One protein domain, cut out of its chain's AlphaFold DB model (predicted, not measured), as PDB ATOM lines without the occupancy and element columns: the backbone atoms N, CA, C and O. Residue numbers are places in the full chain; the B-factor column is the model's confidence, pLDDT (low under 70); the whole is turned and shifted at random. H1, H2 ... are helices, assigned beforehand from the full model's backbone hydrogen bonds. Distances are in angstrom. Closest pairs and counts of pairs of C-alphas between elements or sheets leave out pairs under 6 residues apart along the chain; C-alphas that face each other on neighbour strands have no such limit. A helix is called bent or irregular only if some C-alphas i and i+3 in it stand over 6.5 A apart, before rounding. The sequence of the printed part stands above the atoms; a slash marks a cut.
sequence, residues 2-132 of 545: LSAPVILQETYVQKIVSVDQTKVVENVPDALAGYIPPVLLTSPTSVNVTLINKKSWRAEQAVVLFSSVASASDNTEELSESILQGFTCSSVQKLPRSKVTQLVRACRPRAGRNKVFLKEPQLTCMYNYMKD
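AT A GLANCE: This is residues 2 to 132 of the 545 residues of an uncharacterized protein of Pygocentrus nattereri (UniProt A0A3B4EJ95). Ten mostly short helices are piled crosswise along one long axis, roughly in chain order: H1 stands across one end, H6 with H7 lies in the middle, and H9 and H10 make the other end. H2, H3, H4 and H5 fill the space between H1 and the middle, and a long loop, residues 107 to 119, joins H9 to H10. The printed part has 131 residues, with helices H1 to H10 in order along the chain and no named strand; the class is all helix. The whole is compact by its radius of gyration of the C-alphas, 15.1 A, yet elongated in outline, spanning 49 by 28 by 24 A.

IN THESE COORDINATES: The longest helices have 14 residues each: H1, residues 6 to 19, is 20.6 A long, from C-alpha 6 at (189.234, 254.621, 249.436), and H6, residues 59 to 72, is 19.5 A long, from C-alpha 59 at (182.774, 238.654, 245.912). Between them come H2, residues 21 to 27, H3, residues 30 to 35, H4, residues 38 to 41, and H5, residues 49 to 53. After H6 follow H7, residues 81 to 84, H8, residues 89 to 92, H9, residues 97 to 106, 14.1 A long, and H10, residues 120 to 130, 15.2 A long, ending with C-alpha 130 at (171.711, 220.493, 237.746). H2, H3 and H6 are irregular: C-alphas 22 and 25 are 8.1 A apart, 31 and 34 are 7.2 A apart, and 64 and 67 are 7.1 A apart.

HOW THE PARTS SIT: H6 touches H7, the closest C-alphas being those of Ala 62 and Ile 83, 5.1 A apart. With residues 60 to 65 alone it touches H4 (Pro 38 and Gln 61, closest C-alphas 5.0 A), and with 63 to 67 alone H8 (Ser 67 and Ser 91, 4.8 A). H5 is close to H6 but not clearly touching, and only just touches H2, with 3 pairs of C-alphas within 8 A, the closest those of Val 25 and Ile 52, 7.1 A. H1 touches H3 with residues 9 to 13 alone, about perpendicular at 86 degrees; the closest C-alphas, of Glu 10 and Tyr 35, are 5.7 A apart. H9 touches H10 at a steep tilt of 51 degrees, opposite ways, the closest C-alphas being those of Val 104 and Met 126, 6.5 A. H1 and H6 are apart, and so are H6 and H10. Every O i to N i+4 pair is within hydrogen-bond range in H5, H9 and H10; H1 has 9 of 10, H6 7 of 10, H2 1 of 3 with 1 of 4 O i to N i+3 pairs, and H3 0 of 2 with 1 of 3, while H4, H7 and H8 are too short for an O i to N i+4 pair.

THE WHOLE: The two C-alphas farthest apart, of Ala 4 and Asp 132, are 49.9 A apart. The printed part has no cut, and the link from H9 to H10, 13 residues, is long. The mean pLDDT of the printed part is 91.8, and no printed residue is under 70.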
ATOM      1  N   LEU A   2     181.252 258.889 250.644       86.81
ATOM      2  CA  LEU A   2     181.356 258.119 249.385       86.81
ATOM      3  C   LEU A   2     182.263 258.743 248.306       86.81
ATOM      4  O   LEU A   2     182.760 258.038 247.438       86.81
ATOM      5  N   SER A   3     182.477 260.059 248.354       85.38
ATOM      6  CA  SER A   3     183.404 260.787 247.477       85.38
ATOM      7  C   SER A   3     184.830 260.889 248.032       85.38
ATOM      8  O   SER A   3     185.677 261.517 247.405       85.38
ATOM      9  N   ALA A   4     185.089 260.350 249.227       87.00
ATOM     10  CA  ALA A   4     186.407 260.393 249.846       87.00
ATOM     11  C   ALA A   4     187.332 259.323 249.235       87.00
ATOM     12  O   ALA A   4     186.835 258.318 248.719       87.00
ATOM     13  N   PRO A   5     188.664 259.491 249.327       85.19
ATOM     14  CA  PRO A   5     189.624 258.432 249.029       85.19
ATOM     15  C   PRO A   5     189.259 257.096 249.685       85.19
ATOM     16  O   PRO A   5     188.731 257.070 250.798       85.19
ATOM     17  N   VAL A   6     189.568 255.991 249.000       86.56
ATOM     18  CA  VAL A   6     189.234 254.621 249.436       86.56
ATOM     19  C   VAL A   6     189.701 254.352 250.864       86.56
ATOM     20  O   VAL A   6     188.924 253.852 251.670       86.56
ATOM     21  N   ILE A   7     190.918 254.776 251.200       87.50
ATOM     22  CA  ILE A   7     191.484 254.610 252.538       87.50
ATOM     23  C   ILE A   7     190.629 255.268 253.633       87.50
ATOM     24  O   ILE A   7     190.373 254.663 254.666       87.50
ATOM     25  N   LEU A   8     190.062 256.455 253.383       89.94
ATOM     26  CA  LEU A   8     189.179 257.119 254.347       89.94
ATOM     27  C   LEU A   8     187.831 256.407 254.488       89.94
ATOM     28  O   LEU A   8     187.237 256.424 255.567       89.94
ATOM     29  N   GLN A   9     187.339 255.788 253.412       92.00
ATOM     30  CA  GLN A   9     186.133 254.959 253.460       92.00
ATOM     31  C   GLN A   9     186.379 253.690 254.285       92.00
ATOM     32  O   GLN A   9     185.552 253.353 255.133       92.00
ATOM     33  N   GLU A  10     187.534 253.046 254.103       89.25
ATOM     34  CA  GLU A  10     187.973 251.894 254.897       89.25
ATOM     35  C   GLU A  10     188.098 252.252 256.377       89.25
ATOM     36  O   GLU A  10     187.424 251.645 257.211       89.25
ATOM     37  N   THR A  11     188.851 253.305 256.710       88.62
ATOM     38  CA  THR A  11     189.005 253.768 258.095       88.62
ATOM     39  C   THR A  11     187.655 254.119 258.731       88.62
ATOM     40  O   THR A  11     187.428 253.834 259.909       88.62
ATOM     41  N   TYR A  12     186.728 254.723 257.979       92.44
ATOM     42  CA  TYR A  12     185.381 255.018 258.475       92.44
ATOM     43  C   TYR A  12     184.608 253.742 258.834       92.44
ATOM     44  O   TYR A  12     184.017 253.672 259.912       92.44
ATOM     45  N   VAL A  13     184.650 252.715 257.981       93.12
ATOM     46  CA  VAL A  13     183.997 251.428 258.265       93.12
ATOM     47  C   VAL A  13     184.660 250.711 259.436       93.12
ATOM     48  O   VAL A  13     183.948 250.226 260.312       93.12
ATOM     49  N   GLN A  14     185.990 250.718 259.534       89.38
ATOM     50  CA  GLN A  14     186.698 250.122 260.673       89.38
ATOM     51  C   GLN A  14     186.327 250.787 262.007       89.38
ATOM     52  O   GLN A  14     186.200 250.104 263.022       89.38
ATOM     53  N   LYS A  15     186.071 252.103 262.011       90.94
ATOM     54  CA  LYS A  15     185.547 252.808 263.192       90.94
ATOM     55  C   LYS A  15     184.124 252.391 263.560       90.94
ATOM     56  O   LYS A  15     183.802 252.368 264.739       90.94
ATOM     57  N   ILE A  16     183.269 252.065 262.592       92.50
ATOM     58  CA  ILE A  16     181.930 251.520 262.880       92.50
ATOM     59  C   ILE A  16     182.058 250.108 263.458       92.50
ATOM     60  O   ILE A  16     181.440 249.783 264.469       92.50
ATOM     61  N   VAL A  17     182.900 249.282 262.835       90.56
ATOM     62  CA  VAL A  17     183.175 247.902 263.247       90.56
ATOM     63  C   VAL A  17     183.733 247.833 264.671       90.56
ATOM     64  O   VAL A  17     183.389 246.917 265.416       90.56
ATOM     65  N   SER A  18     184.577 248.787 265.076       89.44
ATOM     66  CA  SER A  18     185.160 248.802 266.421       89.44
ATOM     67  C   SER A  18     184.159 249.134 267.531       89.44
ATOM     68  O   SER A  18     184.427 248.799 268.683       89.44
ATOM     69  N   VAL A  19     183.015 249.749 267.203       91.94
ATOM     70  CA  VAL A  19     181.942 250.044 268.166       91.94
ATOM     71  C   VAL A  19     181.153 248.782 268.512       91.94
ATOM     72  O   VAL A  19     180.931 248.506 269.687       91.94
ATOM     73  N   ASP A  20     180.730 248.016 267.502       88.31
ATOM     74  CA  ASP A  20     179.994 246.764 267.692       88.31
ATOM     75  C   ASP A  20     180.191 245.829 266.490       88.31
ATOM     76  O   ASP A  20     179.601 246.012 265.422       88.31
ATOM     77  N   GLN A  21     181.004 244.789 266.686       87.62
ATOM     78  CA  GLN A  21     181.297 243.789 265.656       87.62
ATOM     79  C   GLN A  21     180.094 242.891 265.331       87.62
ATOM     80  O   GLN A  21     180.073 242.266 264.276       87.62
ATOM     81  N   THR A  22     179.088 242.825 266.208       85.69
ATOM     82  CA  THR A  22     177.919 241.948 266.026       85.69
ATOM     83  C   THR A  22     176.826 242.576 265.169       85.69
ATOM     84  O   THR A  22     175.960 241.861 264.673       85.69
ATOM     85  N   LYS A  23     176.887 243.899 264.967       89.25
ATOM     86  CA  LYS A  23     175.892 244.688 264.225       89.25
ATOM     87  C   LYS A  23     176.462 245.372 262.986       89.25
ATOM     88  O   LYS A  23     176.004 246.436 262.568       89.25
ATOM     89  N   VAL A  24     177.520 244.806 262.406       91.19
ATOM     90  CA  VAL A  24     178.202 245.410 261.248       91.19
ATOM     91  C   VAL A  24     177.293 245.500 260.025       91.19
ATOM     92  O   VAL A  24     177.400 246.452 259.257       91.19
ATOM     93  N   VAL A  25     176.358 244.560 259.865       91.62
ATOM     94  CA  VAL A  25     175.375 244.592 258.778       91.62
ATOM     95  C   VAL A  25     174.383 245.740 259.005       91.62
ATOM     96  O   VAL A  25     174.066 246.486 258.090       91.62
ATOM     97  N   GLU A  26     173.916 245.962 260.222       92.00
ATOM     98  CA  GLU A  26     172.968 247.030 260.537       92.00
ATOM     99  C   GLU A  26     173.616 248.415 260.470       92.00
ATOM    100  O   GLU A  26     173.033 249.346 259.915       92.00
ATOM    101  N   ASN A  27     174.827 248.544 261.009       93.00
ATOM    102  CA  ASN A  27     175.443 249.841 261.266       93.00
ATOM    103  C   ASN A  27     176.216 250.403 260.067       93.00
ATOM    104  O   ASN A  27     176.358 251.622 259.948       93.00
ATOM    105  N   VAL A  28     176.751 249.551 259.186       94.56
ATOM    106  CA  VAL A  28     177.547 250.016 258.042       94.56
ATOM    107  C   VAL A  28     176.628 250.410 256.880       94.56
ATOM    108  O   VAL A  28     175.810 249.589 256.446       94.56
ATOM    109  N   PRO A  29     176.771 251.629 256.318       95.38
ATOM    110  CA  PRO A  29     175.973 252.076 255.180       95.38
ATOM    111  C   PRO A  29     176.071 251.143 253.970       95.38
ATOM    112  O   PRO A  29     177.131 250.590 253.681       95.38
ATOM    113  N   ASP A  30     174.985 251.030 253.208       95.19
ATOM    114  CA  ASP A  30     174.848 250.020 252.151       95.19
ATOM    115  C   ASP A  30     175.929 250.090 251.062       95.19
ATOM    116  O   ASP A  30     176.437 249.057 250.620       95.19
ATOM    117  N   ALA A  31     176.332 251.304 250.679       93.38
ATOM    118  CA  ALA A  31     177.385 251.548 249.692       93.38
ATOM    119  C   ALA A  31     178.812 251.322 250.230       93.38
ATOM    120  O   ALA A  31     179.753 251.250 249.446       93.38
ATOM    121  N   LEU A  32     178.981 251.214 251.553       94.56
ATOM    122  CA  LEU A  32     180.268 250.992 252.224       94.56
ATOM    123  C   LEU A  32     180.427 249.562 252.753       94.56
ATOM    124  O   LEU A  32     181.483 249.218 253.283       94.56
ATOM    125  N   ALA A  33     179.410 248.713 252.585       94.75
ATOM    126  CA  ALA A  33     179.436 247.319 253.021       94.75
ATOM    127  C   ALA A  33     180.639 246.548 252.458       94.75
ATOM    128  O   ALA A  33     181.197 245.701 253.149       94.75
ATOM    129  N   GLY A  34     181.105 246.921 251.260       93.12
ATOM    130  CA  GLY A  34     182.306 246.396 250.610       93.12
ATOM    131  C   GLY A  34     183.610 246.498 251.413       93.12
ATOM    132  O   GLY A  34     184.588 245.868 251.029       93.12
ATOM    133  N   TYR A  35     183.643 247.273 252.500       92.44
ATOM    134  CA  TYR A  35     184.818 247.444 253.365       92.44
ATOM    135  C   TYR A  35     184.712 246.700 254.707       92.44
ATOM    136  O   TYR A  35     185.598 246.821 255.551       92.44
ATOM    137  N   ILE A  36     183.632 245.944 254.935       93.75
ATOM    138  CA  ILE A  36     183.494 245.100 256.128       93.75
ATOM    139  C   ILE A  36     184.446 243.899 256.011       93.75
ATOM    140  O   ILE A  36     184.383 243.175 255.015       93.75
ATOM    141  N   PRO A  37     185.281 243.610 257.022       92.31
ATOM    142  CA  PRO A  37     186.130 242.425 257.003       92.31
ATOM    143  C   PRO A  37     185.312 241.132 256.815       92.31
ATOM    144  O   PRO A  37     184.384 240.900 257.597       92.31
ATOM    145  N   PRO A  38     185.650 240.253 255.847       92.56
ATOM    146  CA  PRO A  38     184.872 239.040 255.568       92.56
ATOM    147  C   PRO A  38     184.669 238.134 256.789       92.56
ATOM    148  O   PRO A  38     183.614 237.531 256.955       92.56
ATOM    149  N   VAL A  39     185.646 238.080 257.697       91.44
ATOM    150  CA  VAL A  39     185.553 237.284 258.931       91.44
ATOM    151  C   VAL A  39     184.352 237.670 259.805       91.44
ATOM    152  O   VAL A  39     183.755 236.803 260.434       91.44
ATOM    153  N   LEU A  40     183.958 238.948 259.820       91.44
ATOM    154  CA  LEU A  40     182.839 239.448 260.630       91.44
ATOM    155  C   LEU A  40     181.476 239.112 260.026       91.44
ATOM    156  O   LEU A  40     180.444 239.301 260.660       91.44
ATOM    157  N   LEU A  41     181.482 238.625 258.790       92.06
ATOM    158  CA  LEU A  41     180.303 238.186 258.066       92.06
ATOM    159  C   LEU A  41     180.123 236.663 258.146       92.06
ATOM    160  O   LEU A  41     179.147 236.131 257.618       92.06
ATOM    161  N   THR A  42     181.051 235.956 258.802       87.44
ATOM    162  CA  THR A  42     180.897 234.525 259.082       87.44
ATOM    163  C   THR A  42     179.877 234.319 260.197       87.44
ATOM    164  O   THR A  42     179.954 234.969 261.237       87.44
ATOM    165  N   SER A  43     178.918 233.417 259.976       73.81
ATOM    166  CA  SER A  43     177.915 233.005 260.972       73.81
ATOM    167  C   SER A  43     177.200 234.173 261.677       73.81
ATOM    168  O   SER A  43     177.289 234.295 262.902       73.81
ATOM    169  N   PRO A  44     176.492 235.047 260.932       75.94
ATOM    170  CA  PRO A  44     175.773 236.171 261.523       75.94
ATOM    171  C   PRO A  44     174.748 235.685 262.558       75.94
ATOM    172  O   PRO A  44     174.038 234.704 262.339       75.94
ATOM    173  N   THR A  45     174.652 236.395 263.685       71.06
ATOM    174  CA  THR A  45     173.740 236.066 264.799       71.06
ATOM    175  C   THR A  45     172.270 236.096 264.388       71.06
ATOM    176  O   THR A  45     171.456 235.347 264.927       71.06
ATOM    177  N   SER A  46     171.926 236.943 263.419       80.88
ATOM    178  CA  SER A  46     170.627 236.963 262.757       80.88
ATOM    179  C   SER A  46     170.799 237.299 261.278       80.88
ATOM    180  O   SER A  46     171.692 238.060 260.905       80.88
ATOM    181  N   VAL A  47     169.953 236.726 260.421       89.19
ATOM    182  CA  VAL A  47     170.011 236.943 258.972       89.19
ATOM    183  C   VAL A  47     168.789 237.741 258.535       89.19
ATOM    184  O   VAL A  47     167.714 237.187 258.319       89.19
ATOM    185  N   ASN A  48     168.951 239.054 258.375       92.94
ATOM    186  CA  ASN A  48     167.932 239.901 257.760       92.94
ATOM    187  C   ASN A  48     168.178 239.994 256.245       92.94
ATOM    188  O   ASN A  48     168.916 240.861 255.774       92.94
ATOM    189  N   VAL A  49     167.548 239.098 255.481       94.25
ATOM    190  CA  VAL A  49     167.712 239.006 254.017       94.25
ATOM    191  C   VAL A  49     167.377 240.330 253.319       94.25
ATOM    192  O   VAL A  49     168.102 240.759 252.425       94.25
ATOM    193  N   THR A  50     166.333 241.035 253.774       93.81
ATOM    194  CA  THR A  50     165.916 242.324 253.187       93.81
ATOM    195  C   THR A  50     166.988 243.400 253.347       93.81
ATOM    196  O   THR A  50     167.242 244.162 252.417       93.81
ATOM    197  N   LEU A  51     167.619 243.477 254.519       94.25
ATOM    198  CA  LEU A  51     168.710 244.415 254.774       94.25
ATOM    199  C   LEU A  51     169.960 244.037 253.975       94.25
ATOM    200  O   LEU A  51     170.563 244.892 253.332       94.25
ATOM    201  N   ILE A  52     170.329 242.756 253.988       95.19
ATOM    202  CA  ILE A  52     171.522 242.243 253.305       95.19
ATOM    203  C   ILE A  52     171.438 242.473 251.790       95.19
ATOM    204  O   ILE A  52     172.435 242.859 251.179       95.19
ATOM    205  N   ASN A  53     170.259 242.306 251.186       94.75
ATOM    206  CA  ASN A  53     170.056 242.502 249.748       94.75
ATOM    207  C   ASN A  53     170.258 243.950 249.281       94.75
ATOM    208  O   ASN A  53     170.537 244.159 248.103       94.75
ATOM    209  N   LYS A  54     170.140 244.946 250.171       94.75
ATOM    210  CA  LYS A  54     170.356 246.364 249.826       94.75
ATOM    211  C   LYS A  54     171.834 246.735 249.707       94.75
ATOM    212  O   LYS A  54     172.160 247.780 249.147       94.75
ATOM    213  N   LYS A  55     172.727 245.908 250.248       95.44
ATOM    214  CA  LYS A  55     174.148 246.228 250.392       95.44
ATOM    215  C   LYS A  55     174.969 245.820 249.180       95.44
ATOM    216  O   LYS A  55     174.675 244.837 248.505       95.44
ATOM    217  N   SER A  56     176.034 246.583 248.941       93.25
ATOM    218  CA  SER A  56     177.023 246.312 247.895       93.25
ATOM    219  C   SER A  56     178.178 245.480 248.455       93.25
ATOM    220  O   SER A  56     179.166 246.022 248.946       93.25
ATOM    221  N   TRP A  57     178.035 244.160 248.396       95.00
ATOM    222  CA  TRP A  57     179.049 243.184 248.794       95.00
ATOM    223  C   TRP A  57     180.068 242.931 247.687       95.00
ATOM    224  O   TRP A  57     179.723 242.806 246.505       95.00
ATOM    225  N   ARG A  58     181.330 242.782 248.088       93.06
ATOM    226  CA  ARG A  58     182.384 242.222 247.237       93.06
ATOM    227  C   ARG A  58     182.252 240.702 247.152       93.06
ATOM    228  O   ARG A  58     181.620 240.079 248.004       93.06
ATOM    229  N   ALA A  59     182.869 240.094 246.143       91.31
ATOM    230  CA  ALA A  59     182.774 238.654 245.912       91.31
ATOM    231  C   ALA A  59     183.244 237.836 247.130       91.31
ATOM    232  O   ALA A  59     182.561 236.910 247.555       91.31
ATOM    233  N   GLU A  60     184.361 238.218 247.745       89.62
ATOM    234  CA  GLU A  60     184.927 237.572 248.935       89.62
ATOM    235  C   GLU A  60     184.009 237.651 250.167       89.62
ATOM    236  O   GLU A  60     183.974 236.727 250.975       89.62
ATOM    237  N   GLN A  61     183.217 238.718 250.286       93.81
ATOM    238  CA  GLN A  61     182.223 238.878 251.348       93.81
ATOM    239  C   GLN A  61     180.948 238.088 251.044       93.81
ATOM    240  O   GLN A  61     180.372 237.447 251.921       93.81
ATOM    241  N   ALA A  62     180.509 238.108 249.785       94.81
ATOM    242  CA  ALA A  62     179.339 237.367 249.346       94.81
ATOM    243  C   ALA A  62     179.530 235.866 249.581       94.81
ATOM    244  O   ALA A  62     178.625 235.210 250.080       94.81
ATOM    245  N   VAL A  63     180.722 235.334 249.293       92.25
ATOM    246  CA  VAL A  63     181.055 233.914 249.468       92.25
ATOM    247  C   VAL A  63     180.907 233.439 250.919       92.25
ATOM    248  O   VAL A  63     180.413 232.333 251.145       92.25
ATOM    249  N   VAL A  64     181.279 234.261 251.907       91.44
ATOM    250  CA  VAL A  64     181.125 233.908 253.332       91.44
ATOM    251  C   VAL A  64     179.686 234.085 253.832       91.44
ATOM    252  O   VAL A  64     179.215 233.281 254.634       91.44
ATOM    253  N   LEU A  65     178.952 235.079 253.318       92.81
ATOM    254  CA  LEU A  65     177.546 235.317 253.674       92.81
ATOM    255  C   LEU A  65     176.583 234.308 253.045       92.81
ATOM    256  O   LEU A  65     175.533 234.008 253.622       92.81
ATOM    257  N   PHE A  66     176.921 233.808 251.854       94.25
ATOM    258  CA  PHE A  66     175.979 233.146 250.960       94.25
ATOM    259  C   PHE A  66     175.223 232.003 251.629       94.25
ATOM    260  O   PHE A  66     174.003 231.954 251.534       94.25
ATOM    261  N   SER A  67     175.920 231.109 252.338       91.19
ATOM    262  CA  SER A  67     175.296 229.922 252.938       91.19
ATOM    263  C   SER A  67     174.207 230.288 253.955       91.19
ATOM    264  O   SER A  67     173.108 229.728 253.921       91.19
ATOM    265  N   SER A  68     174.470 231.286 254.804       91.69
ATOM    266  CA  SER A  68     173.517 231.751 255.821       91.69
ATOM    267  C   SER A  68     172.306 232.434 255.182       91.69
ATOM    268  O   SER A  68     171.166 232.149 255.545       91.69
ATOM    269  N   VAL A  69     172.538 233.285 254.178       94.62
ATOM    270  CA  VAL A  69     171.471 234.003 253.459       94.62
ATOM    271  C   VAL A  69     170.615 233.050 252.625       94.62
ATOM    272  O   VAL A  69     169.390 233.133 252.652       94.62
ATOM    273  N   ALA A  70     171.242 232.108 251.923       94.50
ATOM    274  CA  ALA A  70     170.560 231.104 251.117       94.50
ATOM    275  C   ALA A  70     169.708 230.149 251.967       94.50
ATOM    276  O   ALA A  70     168.641 229.728 251.519       94.50
ATOM    277  N   SER A  71     170.168 229.830 253.183       92.69
ATOM    278  CA  SER A  71     169.415 229.015 254.145       92.69
ATOM    279  C   SER A  71     168.214 229.767 254.723       92.69
ATOM    280  O   SER A  71     167.157 229.169 254.892       92.69
ATOM    281  N   ALA A  72     168.373 231.059 255.025       93.50
ATOM    282  CA  ALA A  72     167.344 231.875 255.672       93.50
ATOM    283  C   ALA A  72     166.306 232.469 254.706       93.50
ATOM    284  O   ALA A  72     165.210 232.814 255.131       93.50
ATOM    285  N   SER A  73     166.645 232.640 253.427       94.31
ATOM    286  CA  SER A  73     165.710 233.180 252.437       94.31
ATOM    287  C   SER A  73     164.627 232.159 252.123       94.31
ATOM    288  O   SER A  73     164.936 231.048 251.697       94.31
ATOM    289  N   ASP A  74     163.361 232.544 252.244       92.44
ATOM    290  CA  ASP A  74     162.235 231.714 251.809       92.44
ATOM    291  C   ASP A  74     162.142 231.685 250.278       92.44
ATOM    292  O   ASP A  74     161.982 230.623 249.670       92.44
ATOM    293  N   ASN A  75     162.353 232.842 249.642       94.12
ATOM    294  CA  ASN A  75     162.263 233.021 248.202       94.12
ATOM    295  C   ASN A  75     163.619 233.394 247.587       94.12
ATOM    296  O   ASN A  75     163.999 234.561 247.549       94.12
ATOM    297  N   THR A  76     164.311 232.419 246.991       94.50
ATOM    298  CA  THR A  76     165.630 232.642 246.365       94.50
ATOM    299  C   THR A  76     165.594 233.689 245.255       94.50
ATOM    300  O   THR A  76     166.613 234.306 244.947       94.50
ATOM    301  N   GLU A  77     164.426 233.909 244.647       92.00
ATOM    302  CA  GLU A  77     164.254 234.875 243.577       92.00
ATOM    303  C   GLU A  77     164.389 236.327 244.076       92.00
ATOM    304  O   GLU A  77     164.600 237.209 243.248       92.00
ATOM    305  N   GLU A  78     164.309 236.598 245.382       91.62
ATOM    306  CA  GLU A  78     164.478 237.945 245.955       91.62
ATOM    307  C   GLU A  78     165.947 238.352 246.156       91.62
ATOM    308  O   GLU A  78     166.235 239.525 246.392       91.62
ATOM    309  N   LEU A  79     166.877 237.394 246.078       95.25
ATOM    310  CA  LEU A  79     168.289 237.625 246.367       95.25
ATOM    311  C   LEU A  79     168.927 238.584 245.353       95.25
ATOM    312  O   LEU A  79     168.739 238.465 244.131       95.25
ATOM    313  N   SER A  80     169.713 239.530 245.873       95.06
ATOM    314  CA  SER A  80     170.451 240.488 245.050       95.06
ATOM    315  C   SER A  80     171.581 239.804 244.277       95.06
ATOM    316  O   SER A  80     172.104 238.761 244.678       95.06
ATOM    317  N   GLU A  81     172.004 240.404 243.164       95.25
ATOM    318  CA  GLU A  81     173.164 239.932 242.403       95.25
ATOM    319  C   GLU A  81     174.433 239.900 243.257       95.25
ATOM    320  O   GLU A  81     175.278 239.020 243.097       95.25
ATOM    321  N   SER A  82     174.527 240.845 244.195       95.00
ATOM    322  CA  SER A  82     175.675 241.019 245.066       95.00
ATOM    323  C   SER A  82     175.807 239.886 246.087       95.00
ATOM    324  O   SER A  82     176.923 239.559 246.479       95.00
ATOM    325  N   ILE A  83     174.703 239.229 246.455       96.00
ATOM    326  CA  ILE A  83     174.731 237.981 247.225       96.00
ATOM    327  C   ILE A  83     174.907 236.773 246.314       96.00
ATOM    328  O   ILE A  83     175.731 235.913 246.609       96.00
ATOM    329  N   LEU A  84     174.186 236.701 245.193       96.69
ATOM    330  CA  LEU A  84     174.202 235.530 244.308       96.69
ATOM    331  C   LEU A  84     175.590 235.210 243.725       96.69
ATOM    332  O   LEU A  84     175.901 234.038 243.519       96.69
ATOM    333  N   GLN A  85     176.459 236.212 243.545       95.62
ATOM    334  CA  GLN A  85     177.871 236.000 243.177       95.62
ATOM    335  C   GLN A  85     178.670 235.193 244.223       95.62
ATOM    336  O   GLN A  85     179.770 234.735 243.930       95.62
ATOM    337  N   GLY A  86     178.145 235.018 245.439       95.12
ATOM    338  CA  GLY A  86     178.745 234.230 246.517       95.12
ATOM    339  C   GLY A  86     178.500 232.721 246.421       95.12
ATOM    340  O   GLY A  86     179.002 231.973 247.258       95.12
ATOM    341  N   PHE A  87     177.745 232.250 245.423       95.88
ATOM    342  CA  PHE A  87     177.432 230.829 245.256       95.88
ATOM    343  C   PHE A  87     178.706 229.980 245.148       95.88
ATOM    344  O   PHE A  87     179.505 230.160 244.234       95.88
ATOM    345  N   THR A  88     178.887 228.992 246.019       92.81
ATOM    346  CA  THR A  88     179.991 228.016 245.924       92.81
ATOM    347  C   THR A  88     179.517 226.610 246.269       92.81
ATOM    348  O   THR A  88     178.551 226.449 247.012       92.81
ATOM    349  N   CYS A  89     180.229 225.585 245.793       92.31
ATOM    350  CA  CYS A  89     179.909 224.185 246.098       92.31
ATOM    351  C   CYS A  89     179.852 223.886 247.592       92.31
ATOM    352  O   CYS A  89     178.898 223.266 248.055       92.31
ATOM    353  N   SER A  90     180.820 224.392 248.355       89.50
ATOM    354  CA  SER A  90     180.853 224.214 249.804       89.50
ATOM    355  C   SER A  90     179.701 224.944 250.501       89.50
ATOM    356  O   SER A  90     179.095 224.390 251.414       89.50
ATOM    357  N   SER A  91     179.324 226.142 250.036       89.56
ATOM    358  CA  SER A  91     178.232 226.918 250.648       89.56
ATOM    359  C   SER A  91     176.843 226.290 250.496       89.56
ATOM    360  O   SER A  91     175.979 226.531 251.341       89.56
ATOM    361  N   VAL A  92     176.623 225.490 249.445       93.25
ATOM    362  CA  VAL A  92     175.321 224.863 249.148       93.25
ATOM    363  C   VAL A  92     175.250 223.383 249.500       93.25
ATOM    364  O   VAL A  92     174.169 222.810 249.431       93.25
ATOM    365  N   GLN A  93     176.359 222.764 249.910       90.56
ATOM    366  CA  GLN A  93     176.447 221.321 250.164       90.56
ATOM    367  C   GLN A  93     175.412 220.811 251.178       90.56
ATOM    368  O   GLN A  93     174.934 219.685 251.069       90.56
ATOM    369  N   LYS A  94     175.054 221.643 252.163       89.62
ATOM    370  CA  LYS A  94     174.082 221.309 253.217       89.62
ATOM    371  C   LYS A  94     172.636 221.663 252.850       89.62
ATOM    372  O   LYS A  94     171.728 221.359 253.621       89.62
ATOM    373  N   LEU A  95     172.407 222.326 251.715       93.75
ATOM    374  CA  LEU A  95     171.072 222.734 251.287       93.75
ATOM    375  C   LEU A  95     170.359 221.593 250.546       93.75
ATOM    376  O   LEU A  95     170.995 220.840 249.806       93.75
ATOM    377  N   PRO A  96     169.023 221.487 250.659       94.19
ATOM    378  CA  PRO A  96     168.251 220.571 249.830       94.19
ATOM    379  C   PRO A  96     168.476 220.850 248.340       94.19
ATOM    380  O   PRO A  96     168.477 222.007 247.916       94.19
ATOM    381  N   ARG A  97     168.585 219.798 247.516       92.44
ATOM    382  CA  ARG A  97     168.849 219.936 246.069       92.44
ATOM    383  C   ARG A  97     167.832 220.842 245.364       92.44
ATOM    384  O   ARG A  97     168.223 221.640 244.522       92.44
ATOM    385  N   SER A  98     166.561 220.799 245.770       92.50
ATOM    386  CA  SER A  98     165.512 221.699 245.268       92.50
ATOM    387  C   SER A  98     165.813 223.178 245.536       92.50
ATOM    388  O   SER A  98     165.617 224.012 244.653       92.50
ATOM    389  N   LYS A  99     166.342 223.510 246.720       95.19
ATOM    390  CA  LYS A  99     166.768 224.870 247.069       95.19
ATOM    391  C   LYS A  99     167.967 225.299 246.228       95.19
ATOM    392  O   LYS A  99     167.980 226.416 245.722       95.19
ATOM    393  N   VAL A 100     168.933 224.403 246.011       95.62
ATOM    394  CA  VAL A 100     170.076 224.667 245.119       95.62
ATOM    395  C   VAL A 100     169.599 224.956 243.695       95.62
ATOM    396  O   VAL A 100     170.020 225.950 243.112       95.62
ATOM    397  N   THR A 101     168.652 224.176 243.165       94.25
ATOM    398  CA  THR A 101     168.030 224.440 241.857       94.25
ATOM    399  C   THR A 101     167.385 225.824 241.797       94.25
ATOM    400  O   THR A 101     167.598 226.565 240.837       94.25
ATOM    401  N   GLN A 102     166.640 226.217 242.832       95.00
ATOM    402  CA  GLN A 102     166.039 227.552 242.919       95.00
ATOM    403  C   GLN A 102     167.091 228.675 242.988       95.00
ATOM    404  O   GLN A 102     166.882 229.738 242.408       95.00
ATOM    405  N   LEU A 103     168.234 228.456 243.647       96.88
ATOM    406  CA  LEU A 103     169.346 229.417 243.686       96.88
ATOM    407  C   LEU A 103     170.024 229.562 242.318       96.88
ATOM    408  O   LEU A 103     170.300 230.680 241.894       96.88
ATOM    409  N   VAL A 104     170.243 228.455 241.597       96.00
ATOM    410  CA  VAL A 104     170.802 228.498 240.233       96.00
ATOM    411  C   VAL A 104     169.871 229.271 239.298       96.00
ATOM    412  O   VAL A 104     170.328 230.160 238.580       96.00
ATOM    413  N   ARG A 105     168.561 228.994 239.347       94.38
ATOM    414  CA  ARG A 105     167.550 229.746 238.581       94.38
ATOM    415  C   ARG A 105     167.546 231.223 238.961       94.38
ATOM    416  O   ARG A 105     167.496 232.081 238.080       94.38
ATOM    417  N   ALA A 106     167.699 231.538 240.247       95.25
ATOM    418  CA  ALA A 106     167.750 232.913 240.719       95.25
ATOM    419  C   ALA A 106     168.933 233.711 240.151       95.25
ATOM    420  O   ALA A 106     168.828 234.935 240.115       95.25
ATOM    421  N   CYS A 107     170.004 233.077 239.654       96.00
ATOM    422  CA  CYS A 107     171.141 233.748 239.006       96.00
ATOM    423  C   CYS A 107     170.867 234.234 237.570       96.00
ATOM    424  O   CYS A 107     171.697 234.944 237.001       96.00
ATOM    425  N   ARG A 108     169.725 233.884 236.960       93.06
ATOM    426  CA  ARG A 108     169.389 234.301 235.588       93.06
ATOM    427  C   ARG A 108     169.267 235.831 235.435       93.06
ATOM    428  O   ARG A 108     168.912 236.521 236.401       93.06
ATOM    429  N   PRO A 109     169.518 236.384 234.231       88.56
ATOM    430  CA  PRO A 109     169.279 237.799 233.951       88.56
ATOM    431  C   PRO A 109     167.833 238.206 234.252       88.56
ATOM    432  O   PRO A 109     166.899 237.459 233.962       88.56
ATOM    433  N   ARG A 110     167.645 239.398 234.830       85.75
ATOM    434  CA  ARG A 110     166.336 239.920 235.245       85.75
ATOM    435  C   ARG A 110     166.217 241.406 234.948       85.75
ATOM    436  O   ARG A 110     167.175 242.155 235.105       85.75
ATOM    437  N   ALA A 111     165.022 241.828 234.546       86.25
ATOM    438  CA  ALA A 111     164.731 243.242 234.359       86.25
ATOM    439  C   ALA A 111     164.929 243.995 235.686       86.25
ATOM    440  O   ALA A 111     164.439 243.561 236.726       86.25
ATOM    441  N   GLY A 112     165.671 245.102 235.646       84.94
ATOM    442  CA  GLY A 112     165.948 245.920 236.830       84.94
ATOM    443  C   GLY A 112     167.000 245.359 237.794       84.94
ATOM    444  O   GLY A 112     167.202 245.954 238.847       84.94
ATOM    445  N   ARG A 113     167.690 244.258 237.454       88.69
ATOM    446  CA  ARG A 113     168.804 243.715 238.245       88.69
ATOM    447  C   ARG A 113     170.040 243.518 237.374       88.69
ATOM    448  O   ARG A 113     169.935 243.050 236.241       88.69
ATOM    449  N   ASN A 114     171.212 243.840 237.912       90.38
ATOM    450  CA  ASN A 114     172.475 243.603 237.219       90.38
ATOM    451  C   ASN A 114     172.713 242.098 236.991       90.38
ATOM    452  O   ASN A 114     172.168 241.241 237.695       90.38
ATOM    453  N   LYS A 115     173.540 241.774 235.991       91.56
ATOM    454  CA  LYS A 115     173.990 240.399 235.738       91.56
ATOM    455  C   LYS A 115     174.780 239.890 236.950       91.56
ATOM    456  O   LYS A 115     175.635 240.600 237.468       91.56
ATOM    457  N   VAL A 116     174.506 238.656 237.380       95.25
ATOM    458  CA  VAL A 116     175.304 237.989 238.418       95.25
ATOM    459  C   VAL A 116     176.637 237.566 237.808       95.25
ATOM    460  O   VAL A 116     176.650 236.816 236.835       95.25
ATOM    461  N   PHE A 117     177.746 238.038 238.373       93.12
ATOM    462  CA  PHE A 117     179.082 237.641 237.938       93.12
ATOM    463  C   PHE A 117     179.475 236.321 238.602       93.12
ATOM    464  O   PHE A 117     179.542 236.233 239.828       93.12
ATOM    465  N   LEU A 118     179.722 235.295 237.788       94.69
ATOM    466  CA  LEU A 118     180.072 233.948 238.233       94.69
ATOM    467  C   LEU A 118     181.411 233.529 237.625       94.69
ATOM    468  O   LEU A 118     181.702 233.831 236.473       94.69
ATOM    469  N   LYS A 119     182.217 232.813 238.405       93.06
ATOM    470  CA  LYS A 119     183.507 232.237 238.010       93.06
ATOM    471  C   LYS A 119     183.344 230.774 237.605       93.06
ATOM    472  O   LYS A 119     182.438 230.085 238.073       93.06
ATOM    473  N   GLU A 120     184.274 230.260 236.806       92.88
ATOM    474  CA  GLU A 120     184.247 228.884 236.291       92.88
ATOM    475  C   GLU A 120     184.032 227.791 237.363       92.88
ATOM    476  O   GLU A 120     183.190 226.913 237.135       92.88
ATOM    477  N   PRO A 121     184.672 227.832 238.554       92.00
ATOM    478  CA  PRO A 121     184.388 226.854 239.608       92.00
ATOM    479  C   PRO A 121     182.930 226.887 240.087       92.00
ATOM    480  O   PRO A 121     182.345 225.845 240.380       92.00
ATOM    481  N   GLN A 122     182.315 228.072 240.129       95.38
ATOM    482  CA  GLN A 122     180.912 228.241 240.516       95.38
ATOM    483  C   GLN A 122     179.996 227.668 239.433       95.38
ATOM    484  O   GLN A 122     179.083 226.912 239.743       95.38
ATOM    485  N   LEU A 123     180.278 227.949 238.159       96.00
ATOM    486  CA  LEU A 123     179.495 227.445 237.025       96.00
ATOM    487  C   LEU A 123     179.575 225.918 236.894       96.00
ATOM    488  O   LEU A 123     178.552 225.253 236.719       96.00
ATOM    489  N   THR A 124     180.770 225.349 237.064       93.62
ATOM    490  CA  THR A 124     180.982 223.893 237.085       93.62
ATOM    491  C   THR A 124     180.232 223.251 238.252       93.62
ATOM    492  O   THR A 124     179.582 222.218 238.089       93.62
ATOM    493  N   CYS A 125     180.253 223.897 239.418       94.88
ATOM    494  CA  CYS A 125     179.482 223.464 240.571       94.88
ATOM    495  C   CYS A 125     177.971 223.458 240.298       94.88
ATOM    496  O   CYS A 125     177.302 222.449 240.521       94.88
ATOM    497  N   MET A 126     177.430 224.562 239.770       95.81
ATOM    498  CA  MET A 126     176.017 224.660 239.398       95.81
ATOM    499  C   MET A 126     175.638 223.538 238.429       95.81
ATOM    500  O   MET A 126     174.644 222.848 238.642       95.81
ATOM    501  N   TYR A 127     176.466 223.288 237.410       93.44
ATOM    502  CA  TYR A 127     176.268 222.172 236.492       93.44
ATOM    503  C   TYR A 127     176.207 220.816 237.197       93.44
ATOM    504  O   TYR A 127     175.288 220.045 236.929       93.44
ATOM    505  N   ASN A 128     177.109 220.538 238.138       93.19
ATOM    506  CA  ASN A 128     177.115 219.267 238.864       93.19
ATOM    507  C   ASN A 128     175.825 219.013 239.655       93.19
ATOM    508  O   ASN A 128     175.367 217.872 239.700       93.19
ATOM    509  N   TYR A 129     175.194 220.053 240.209       92.75
ATOM    510  CA  TYR A 129     173.890 219.911 240.865       92.75
ATOM    511  C   TYR A 129     172.733 219.766 239.871       92.75
ATOM    512  O   TYR A 129     171.775 219.040 240.148       92.75
ATOM    513  N   MET A 130     172.806 220.442 238.722       90.75
ATOM    514  CA  MET A 130     171.711 220.493 237.746       90.75
ATOM    515  C   MET A 130     171.723 219.337 236.741       90.75
ATOM    516  O   MET A 130     170.694 219.050 236.139       90.75
ATOM    517  N   LYS A 131     172.859 218.659 236.534       88.38
ATOM    518  CA  LYS A 131     173.022 217.703 235.427       88.38
ATOM    519  C   LYS A 131     172.002 216.558 235.443       88.38
ATOM    520  O   LYS A 131     171.596 216.138 234.369       88.38
ATOM    521  N   ASP A 132     171.557 216.068 236.593       86.62
ATOM    522  CA  ASP A 132     170.652 214.903 236.648       86.62
ATOM    523  C   ASP A 132     169.161 215.279 236.670       86.62
ATOM    524  O   ASP A 132     168.303 214.400 236.677       86.62
TER     525      ASP A 132